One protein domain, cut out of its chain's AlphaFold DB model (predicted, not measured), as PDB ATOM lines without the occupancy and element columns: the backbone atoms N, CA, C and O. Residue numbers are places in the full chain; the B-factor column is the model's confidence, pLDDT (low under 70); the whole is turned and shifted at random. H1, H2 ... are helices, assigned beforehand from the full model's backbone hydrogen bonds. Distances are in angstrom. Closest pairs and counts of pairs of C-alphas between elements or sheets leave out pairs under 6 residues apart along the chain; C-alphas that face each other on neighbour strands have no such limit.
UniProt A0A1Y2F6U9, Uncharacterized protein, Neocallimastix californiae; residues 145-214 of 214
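This is residues 145 to 214 of the 214 residues of an uncharacterized protein of Neocallimastix californiae (UniProt A0A1Y2F6U9). Three helices, H2, H3 and H4, run up and down side by side with their centres in a triangle, and the shorter H1 sits slanted across one end, by the first residues of H2 and H4. The three are loosely packed, with few close C-alphas between them. The printed part has 70 residues with four named helices, H1, H2, H3 and H4 in that order, and no named strand; the class is all helix. The whole is compact, with a radius of gyration of the C-alphas of 11.6 A, and spans 32 by 27 by 20 A.

H1, residues 152 to 160, begins at C-alpha 152 (264.266, 251.359, 453.820) and is 11.9 A long from first to last C-alpha. H2, residues 166 to 177, measures 16.5 A. H3, residues 181 to 195, measures 21.0 A. H4, residues 199 to 212, measures 20.0 A and ends at C-alpha 212 (246.679, 253.262, 465.926).

H1 and H2 form a helical hairpin at a steep tilt of 42 degrees, opposite ways. They touch, H2 with residues 166 to 167 alone; the closest C-alphas, of Asp 154 and Leu 167, are 4.9 A apart. H1 also touches H4, which takes part with residues 200 to 201 alone; the closest C-alphas are those of Leu 159 and Leu 201, 7.0 A, at a steep tilt of 64 degrees. H2 and H3 are close but not clearly touching, opposite ways at a shallow tilt of 18 degrees, closest at the C-alphas of Ile 174 and Ile 184, 7.4 A. H3 and H4 are likewise close but not clearly touching, opposite ways at 16 degrees, a shallow tilt, closest at the C-alphas of Tyr 195 and Leu 201, 7.6 A. H2 and H4 are near each other, as are H1 and H3. In H1, H2, H3 and H4 every O i to N i+4 pair is within hydrogen-bond range.

The C-alphas farthest apart, of Tyr 160 and Asn 179, are 32.5 A apart. The printed part has no cut, and its three links are tight. It ends at residue 214, the chain's last residue. The mean pLDDT of the printed part is 76.8; residues 145 to 150 and 177 to 184 are under 70.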
ATOM      1  N   PRO A 145     265.830 237.299 461.267       48.41
ATOM      2  CA  PRO A 145     264.586 237.802 460.680       48.41
ATOM      3  C   PRO A 145     263.824 238.779 461.594       48.41
ATOM      4  O   PRO A 145     263.067 239.604 461.095       48.41
ATOM      5  N   ASP A 146     264.048 238.744 462.913       45.41
ATOM      6  CA  ASP A 146     263.200 239.459 463.881       45.41
ATOM      7  C   ASP A 146     263.807 240.737 464.494       45.41
ATOM      8  O   ASP A 146     263.097 241.453 465.196       45.41
ATOM      9  N   LEU A 147     265.088 241.055 464.252       42.50
ATOM     10  CA  LEU A 147     265.792 242.129 464.989       42.50
ATOM     11  C   LEU A 147     266.433 243.235 464.134       42.50
ATOM     12  O   LEU A 147     266.800 244.265 464.681       42.50
ATOM     13  N   TYR A 148     266.555 243.061 462.815       49.41
ATOM     14  CA  TYR A 148     267.310 243.996 461.958       49.41
ATOM     15  C   TYR A 148     266.636 244.250 460.609       49.41
ATOM     16  O   TYR A 148     267.296 244.375 459.579       49.41
ATOM     17  N   TYR A 149     265.311 244.229 460.563       54.34
ATOM     18  CA  TYR A 149     264.592 244.468 459.318       54.34
ATOM     19  C   TYR A 149     264.555 245.974 459.037       54.34
ATOM     20  O   TYR A 149     263.669 246.662 459.541       54.34
ATOM     21  N   SER A 150     265.498 246.480 458.241       66.19
ATOM     22  CA  SER A 150     265.508 247.881 457.800       66.19
ATOM     23  C   SER A 150     264.206 248.186 457.039       66.19
ATOM     24  O   SER A 150     263.665 247.327 456.336       66.19
ATOM     25  N   TYR A 151     263.584 249.325 457.336       73.25
ATOM     26  CA  TYR A 151     262.320 249.786 456.743       73.25
ATOM     27  C   TYR A 151     262.544 250.480 455.394       73.25
ATOM     28  O   TYR A 151     261.590 250.778 454.686       73.25
ATOM     29  N   GLU A 152     263.799 250.694 455.023       77.75
ATOM     30  CA  GLU A 152     264.266 251.359 453.820       77.75
ATOM     31  C   GLU A 152     263.753 250.663 452.562       77.75
ATOM     32  O   GLU A 152     263.205 251.316 451.674       77.75
ATOM     33  N   PHE A 153     263.844 249.329 452.517       77.00
ATOM     34  CA  PHE A 153     263.281 248.544 451.418       77.00
ATOM     35  C   PHE A 153     261.756 248.682 451.347       77.00
ATOM     36  O   PHE A 153     261.209 248.916 450.273       77.00
ATOM     37  N   ASP A 154     261.060 248.589 452.484       79.75
ATOM     38  CA  ASP A 154     259.598 248.671 452.525       79.75
ATOM     39  C   ASP A 154     259.086 250.065 452.124       79.75
ATOM     40  O   ASP A 154     258.077 250.181 451.430       79.75
ATOM     41  N   ILE A 155     259.794 251.123 452.531       83.25
ATOM     42  CA  ILE A 155     259.518 252.513 452.146       83.25
ATOM     43  C   ILE A 155     259.769 252.713 450.656       83.25
ATOM     44  O   ILE A 155     258.930 253.296 449.972       83.25
ATOM     45  N   PHE A 156     260.898 252.226 450.140       81.44
ATOM     46  CA  PHE A 156     261.213 252.310 448.718       81.44
ATOM     47  C   PHE A 156     260.139 251.615 447.870       81.44
ATOM     48  O   PHE A 156     259.620 252.187 446.913       81.44
ATOM     49  N   GLU A 157     259.742 250.411 448.271       82.31
ATOM     50  CA  GLU A 157     258.657 249.652 447.651       82.31
ATOM     51  C   GLU A 157     257.314 250.382 447.713       82.31
ATOM     52  O   GLU A 157     256.580 250.388 446.727       82.31
ATOM     53  N   PHE A 158     257.002 251.017 448.845       86.75
ATOM     54  CA  PHE A 158     255.777 251.787 449.037       86.75
ATOM     55  C   PHE A 158     255.722 253.049 448.161       86.75
ATOM     56  O   PHE A 158     254.663 253.379 447.625       86.75
ATOM     57  N   LEU A 159     256.845 253.762 448.037       84.56
ATOM     58  CA  LEU A 159     256.933 255.030 447.314       84.56
ATOM     59  C   LEU A 159     256.990 254.848 445.797       84.56
ATOM     60  O   LEU A 159     256.347 255.602 445.066       84.56
ATOM     61  N   TYR A 160     257.765 253.870 445.328       81.56
ATOM     62  CA  TYR A 160     258.161 253.788 443.920       81.56
ATOM     63  C   TYR A 160     257.570 252.590 443.169       81.56
ATOM     64  O   TYR A 160     257.680 252.540 441.944       81.56
ATOM     65  N   TYR A 161     256.929 251.639 443.857       78.38
ATOM     66  CA  TYR A 161     256.373 250.433 443.239       78.38
ATOM     67  C   TYR A 161     254.940 250.135 443.706       78.38
ATOM     68  O   TYR A 161     254.429 250.693 444.673       78.38
ATOM     69  N   ASP A 162     254.269 249.204 443.020       73.12
ATOM     70  CA  ASP A 162     252.879 248.815 443.318       73.12
ATOM     71  C   ASP A 162     252.717 247.972 444.598       73.12
ATOM     72  O   ASP A 162     251.628 247.489 444.911       73.12
ATOM     73  N   ASN A 163     253.775 247.807 445.393       75.31
ATOM     74  CA  ASN A 163     253.748 246.984 446.597       75.31
ATOM     75  C   ASN A 163     253.386 247.793 447.852       75.31
ATOM     76  O   ASN A 163     254.077 247.776 448.873       75.31
ATOM     77  N   LYS A 164     252.254 248.497 447.784       79.31
ATOM     78  CA  LYS A 164     251.799 249.425 448.834       79.31
ATOM     79  C   LYS A 164     251.423 248.744 450.150       79.31
ATOM     80  O   LYS A 164     251.251 249.430 451.151       79.31
ATOM     81  N   CYS A 165     251.282 247.419 450.163       82.12
ATOM     82  CA  CYS A 165     250.888 246.643 451.340       82.12
ATOM     83  C   CYS A 165     252.070 246.235 452.228       82.12
ATOM     84  O   CYS A 165     251.849 245.894 453.391       82.12
ATOM     85  N   LEU A 166     253.302 246.272 451.713       80.44
ATOM     86  CA  LEU A 166     254.479 245.760 452.412       80.44
ATOM     87  C   LEU A 166     254.785 246.563 453.688       80.44
ATOM     88  O   LEU A 166     254.754 246.013 454.792       80.44
ATOM     89  N   LEU A 167     254.962 247.881 453.544       84.38
ATOM     90  CA  LEU A 167     255.204 248.793 454.664       84.38
ATOM     91  C   LEU A 167     254.068 248.767 455.712       84.38
ATOM     92  O   LEU A 167     254.371 248.541 456.884       84.38
ATOM     93  N   PRO A 168     252.770 248.899 455.351       84.75
ATOM     94  CA  PRO A 168     251.680 248.767 456.318       84.75
ATOM     95  C   PRO A 168     251.673 247.431 457.064       84.75
ATOM     96  O   PRO A 168     251.460 247.414 458.273       84.75
ATOM     97  N   THR A 169     251.906 246.313 456.367       83.00
ATOM     98  CA  THR A 169     251.914 244.977 456.987       83.00
ATOM     99  C   THR A 169     253.017 244.879 458.031       83.00
ATOM    100  O   THR A 169     252.784 244.408 459.142       83.00
ATOM    101  N   LYS A 170     254.210 245.382 457.706       78.69
ATOM    102  CA  LYS A 170     255.336 245.402 458.633       78.69
ATOM    103  C   LYS A 170     255.058 246.278 459.851       78.69
ATOM    104  O   LYS A 170     255.269 245.827 460.974       78.69
ATOM    105  N   LEU A 171     254.540 247.489 459.648       82.00
ATOM    106  CA  LEU A 171     254.194 248.383 460.751       82.00
ATOM    107  C   LEU A 171     253.103 247.777 461.653       82.00
ATOM    108  O   LEU A 171     253.233 247.840 462.873       82.00
ATOM    109  N   ASN A 172     252.080 247.124 461.086       81.81
ATOM    110  CA  ASN A 172     251.058 246.414 461.866       81.81
ATOM    111  C   ASN A 172     251.653 245.247 462.666       81.81
ATOM    112  O   ASN A 172     251.407 245.155 463.863       81.81
ATOM    113  N   ASN A 173     252.496 244.410 462.051       78.00
ATOM    114  CA  ASN A 173     253.177 243.316 462.753       78.00
ATOM    115  C   ASN A 173     254.022 243.828 463.929       78.00
ATOM    116  O   ASN A 173     254.124 243.162 464.956       78.00
ATOM    117  N   ILE A 174     254.646 245.001 463.789       75.12
ATOM    118  CA  ILE A 174     255.437 245.626 464.855       75.12
ATOM    119  C   ILE A 174     254.538 246.083 466.010       75.12
ATOM    120  O   ILE A 174     254.872 245.818 467.164       75.12
ATOM    121  N   ILE A 175     253.388 246.697 465.710       76.44
ATOM    122  CA  ILE A 175     252.382 247.081 466.713       76.44
ATOM    123  C   ILE A 175     251.829 245.848 467.438       76.44
ATOM    124  O   ILE A 175     251.741 245.843 468.663       76.44
ATOM    125  N   GLU A 176     251.480 244.793 466.698       75.75
ATOM    126  CA  GLU A 176     250.888 243.569 467.252       75.75
ATOM    127  C   GLU A 176     251.864 242.789 468.143       75.75
ATOM    128  O   GLU A 176     251.445 242.110 469.081       75.75
ATOM    129  N   ARG A 177     253.174 242.867 467.870       69.88
ATOM    130  CA  ARG A 177     254.159 241.992 468.510       69.88
ATOM    131  C   ARG A 177     254.509 242.346 469.959       69.88
ATOM    132  O   ARG A 177     254.868 241.399 470.658       69.88
ATOM    133  N   LYS A 178     254.472 243.598 470.467       58.81
ATOM    134  CA  LYS A 178     254.991 243.863 471.841       58.81
ATOM    135  C   LYS A 178     254.444 245.060 472.644       58.81
ATOM    136  O   LYS A 178     254.296 246.171 472.160       58.81
ATOM    137  N   ASN A 179     254.372 244.810 473.962       53.06
ATOM    138  CA  ASN A 179     253.986 245.669 475.097       53.06
ATOM    139  C   ASN A 179     254.969 246.807 475.503       53.06
ATOM    140  O   ASN A 179     254.793 247.379 476.575       53.06
ATOM    141  N   ASN A 180     256.011 247.144 474.728       55.72
ATOM    142  CA  ASN A 180     256.985 248.194 475.098       55.72
ATOM    143  C   ASN A 180     257.101 249.263 473.995       55.72
ATOM    144  O   ASN A 180     257.852 249.109 473.036       55.72
ATOM    145  N   ASN A 181     256.382 250.377 474.169       61.00
ATOM    146  CA  ASN A 181     256.230 251.466 473.187       61.00
ATOM    147  C   ASN A 181     257.532 252.183 472.763       61.00
ATOM    148  O   ASN A 181     257.540 252.884 471.755       61.00
ATOM    149  N   LYS A 182     258.632 252.062 473.518       65.06
ATOM    150  CA  LYS A 182     259.806 252.941 473.357       65.06
ATOM    151  C   LYS A 182     260.624 252.669 472.086       65.06
ATOM    152  O   LYS A 182     261.034 253.620 471.429       65.06
ATOM    153  N   ASP A 183     260.814 251.403 471.720       61.69
ATOM    154  CA  ASP A 183     261.619 251.028 470.545       61.69
ATOM    155  C   ASP A 183     260.859 251.285 469.233       61.69
ATOM    156  O   ASP A 183     261.444 251.716 468.241       61.69
ATOM    157  N   ILE A 184     259.529 251.117 469.250       69.38
ATOM    158  CA  ILE A 184     258.643 251.439 468.120       69.38
ATOM    159  C   ILE A 184     258.675 252.940 467.841       69.38
ATOM    160  O   ILE A 184     258.845 253.347 466.696       69.38
ATOM    161  N   LEU A 185     258.556 253.768 468.884       71.50
ATOM    162  CA  LEU A 185     258.633 255.221 468.743       71.50
ATOM    163  C   LEU A 185     259.990 255.673 468.198       71.50
ATOM    164  O   LEU A 185     260.028 256.614 467.413       71.50
ATOM    165  N   HIS A 186     261.084 255.005 468.575       72.62
ATOM    166  CA  HIS A 186     262.400 255.301 468.013       72.62
ATOM    167  C   HIS A 186     262.444 254.995 466.514       72.62
ATOM    168  O   HIS A 186     262.762 255.873 465.724       72.62
ATOM    169  N   MET A 187     262.033 253.792 466.110       73.44
ATOM    170  CA  MET A 187     262.018 253.399 464.701       73.44
ATOM    171  C   MET A 187     261.090 254.291 463.859       73.44
ATOM    172  O   MET A 187     261.463 254.736 462.778       73.44
ATOM    173  N   LEU A 188     259.881 254.584 464.348       77.12
ATOM    174  CA  LEU A 188     258.937 255.475 463.668       77.12
ATOM    175  C   LEU A 188     259.479 256.901 463.556       77.12
ATOM    176  O   LEU A 188     259.286 257.546 462.527       77.12
ATOM    177  N   LYS A 189     260.168 257.388 464.592       80.75
ATOM    178  CA  LYS A 189     260.854 258.679 464.556       80.75
ATOM    179  C   LYS A 189     261.932 258.693 463.475       80.75
ATOM    180  O   LYS A 189     261.988 259.670 462.736       80.75
ATOM    181  N   ASP A 190     262.735 257.639 463.363       80.44
ATOM    182  CA  ASP A 190     263.782 257.547 462.340       80.44
ATOM    183  C   ASP A 190     263.164 257.562 460.929       80.44
ATOM    184  O   ASP A 190     263.550 258.375 460.091       80.44
ATOM    185  N   ILE A 191     262.079 256.803 460.704       82.50
ATOM    186  CA  ILE A 191     261.313 256.847 459.444       82.50
ATOM    187  C   ILE A 191     260.839 258.273 459.122       82.50
ATOM    188  O   ILE A 191     260.938 258.733 457.981       82.50
ATOM    189  N   VAL A 192     260.302 258.985 460.117       82.44
ATOM    190  CA  VAL A 192     259.807 260.352 459.926       82.44
ATOM    191  C   VAL A 192     260.944 261.320 459.606       82.44
ATOM    192  O   VAL A 192     260.820 262.110 458.672       82.44
ATOM    193  N   LEU A 193     262.047 261.262 460.349       81.38
ATOM    194  CA  LEU A 193     263.171 262.181 460.173       81.38
ATOM    195  C   LEU A 193     263.882 261.982 458.833       81.38
ATOM    196  O   LEU A 193     264.219 262.967 458.172       81.38
ATOM    197  N   ASP A 194     264.059 260.729 458.424       80.56
ATOM    198  CA  ASP A 194     264.906 260.398 457.285       80.56
ATOM    199  C   ASP A 194     264.122 260.335 455.963       80.56
ATOM    200  O   ASP A 194     264.663 260.695 454.914       80.56
ATOM    201  N   TYR A 195     262.831 259.965 455.991       80.69
ATOM    202  CA  TYR A 195     262.072 259.641 454.771       80.69
ATOM    203  C   TYR A 195     260.817 260.498 454.527       80.69
ATOM    204  O   TYR A 195     260.367 260.591 453.385       80.69
ATOM    205  N   CYS A 196     260.260 261.204 455.522       78.81
ATOM    206  CA  CYS A 196     259.036 262.017 455.332       78.81
ATOM    207  C   CYS A 196     259.246 263.364 454.621       78.81
ATOM    208  O   CYS A 196     258.423 264.272 454.737       78.81
ATOM    209  N   ARG A 197     260.323 263.502 453.842       80.75
ATOM    210  CA  ARG A 197     260.394 264.545 452.808       80.75
ATOM    211  C   ARG A 197     259.456 264.234 451.639       80.75
ATOM    212  O   ARG A 197     259.092 265.145 450.901       80.75
ATOM    213  N   ASP A 198     259.048 262.971 451.491       87.25
ATOM    214  CA  ASP A 198     258.019 262.556 450.544       87.25
ATOM    215  C   ASP A 198     256.603 262.748 451.120       87.25
ATOM    216  O   ASP A 198     256.264 262.233 452.192       87.25
ATOM    217  N   LEU A 199     255.755 263.479 450.387       85.31
ATOM    218  CA  LEU A 199     254.392 263.814 450.806       85.31
ATOM    219  C   LEU A 199     253.479 262.582 450.916       85.31
ATOM    220  O   LEU A 199     252.629 262.531 451.807       85.31
ATOM    221  N   ASN A 200     253.642 261.582 450.046       87.94
ATOM    222  CA  ASN A 200     252.810 260.379 450.066       87.94
ATOM    223  C   ASN A 200     253.107 259.540 451.308       87.94
ATOM    224  O   ASN A 200     252.178 259.065 451.967       87.94
ATOM    225  N   LEU A 201     254.390 259.400 451.658       88.56
ATOM    226  CA  LEU A 201     254.794 258.713 452.883       88.56
ATOM    227  C   LEU A 201     254.309 259.462 454.128       88.56
ATOM    228  O   LEU A 201     253.786 258.832 455.047       88.56
ATOM    229  N   LEU A 202     254.403 260.795 454.135       88.88
ATOM    230  CA  LEU A 202     253.928 261.618 455.247       88.88
ATOM    231  C   LEU A 202     252.416 261.469 455.476       88.88
ATOM    232  O   LEU A 202     251.982 261.273 456.614       88.88
ATOM    233  N   ILE A 203     251.608 261.527 454.411       89.94
ATOM    234  CA  ILE A 203     250.149 261.338 454.498       89.94
ATOM    235  C   ILE A 203     249.827 259.932 455.014       89.94
ATOM    236  O   ILE A 203     248.988 259.768 455.902       89.94
ATOM    237  N   PHE A 204     250.504 258.915 454.478       90.94
ATOM    238  CA  PHE A 204     250.321 257.532 454.902       90.94
ATOM    239  C   PHE A 204     250.629 257.338 456.391       90.94
ATOM    240  O   PHE A 204     249.783 256.816 457.119       90.94
ATOM    241  N   LEU A 205     251.794 257.795 456.855       88.88
ATOM    242  CA  LEU A 205     252.199 257.652 458.253       88.88
ATOM    243  C   LEU A 205     251.303 258.459 459.193       88.88
ATOM    244  O   LEU A 205     250.924 257.946 460.241       88.88
ATOM    245  N   SER A 206     250.867 259.658 458.794       88.94
ATOM    246  CA  SER A 206     249.908 260.456 459.574       88.94
ATOM    247  C   SER A 206     248.595 259.700 459.803       88.94
ATOM    248  O   SER A 206     248.111 259.603 460.932       88.94
ATOM    249  N   ASN A 207     248.046 259.091 458.746       90.38
ATOM    250  CA  ASN A 207     246.840 258.264 458.847       90.38
ATOM    251  C   ASN A 207     247.076 257.003 459.688       90.38
ATOM    252  O   ASN A 207     246.209 256.594 460.463       90.38
ATOM    253  N   PHE A 208     248.249 256.387 459.542       87.81
ATOM    254  CA  PHE A 208     248.637 255.205 460.295       87.81
ATOM    255  C   PHE A 208     248.748 255.490 461.801       87.81
ATOM    256  O   PHE A 208     248.202 254.728 462.601       87.81
ATOM    257  N   PHE A 209     249.387 256.597 462.194       87.19
ATOM    258  CA  PHE A 209     249.502 257.026 463.592       87.19
ATOM    259  C   PHE A 209     248.139 257.362 464.187       87.19
ATOM    260  O   PHE A 209     247.789 256.842 465.246       87.19
ATOM    261  N   TYR A 210     247.317 258.121 463.455       87.81
ATOM    262  CA  TYR A 210     245.957 258.448 463.879       87.81
ATOM    263  C   TYR A 210     245.114 257.191 464.146       87.81
ATOM    264  O   TYR A 210     244.473 257.076 465.191       87.81
ATOM    265  N   LYS A 211     245.149 256.213 463.230       87.75
ATOM    266  CA  LYS A 211     244.391 254.960 463.355       87.75
ATOM    267  C   LYS A 211     244.816 254.137 464.575       87.75
ATOM    268  O   LYS A 211     243.963 253.531 465.220       87.75
ATOM    269  N   ASN A 212     246.112 254.106 464.876       81.88
ATOM    270  CA  ASN A 212     246.679 253.262 465.926       81.88
ATOM    271  C   ASN A 212     246.879 253.980 467.272       81.88
ATOM    272  O   ASN A 212     247.317 253.342 468.225       81.88
ATOM    273  N   LYS A 213     246.516 255.269 467.374       81.00
ATOM    274  CA  LYS A 213     246.673 256.100 468.585       81.00
ATOM    275  C   LYS A 213     248.122 256.140 469.099       81.00
ATOM    276  O   LYS A 213     248.351 256.024 470.304       81.00
ATOM    277  N   ILE A 214     249.065 256.264 468.167       74.31
ATOM    278  CA  ILE A 214     250.499 256.462 468.431       74.31
ATOM    279  C   ILE A 214     250.781 257.954 468.587       74.31
ATOM    280  O   ILE A 214     250.192 258.735 467.805       74.31
TER     281      ILE A 214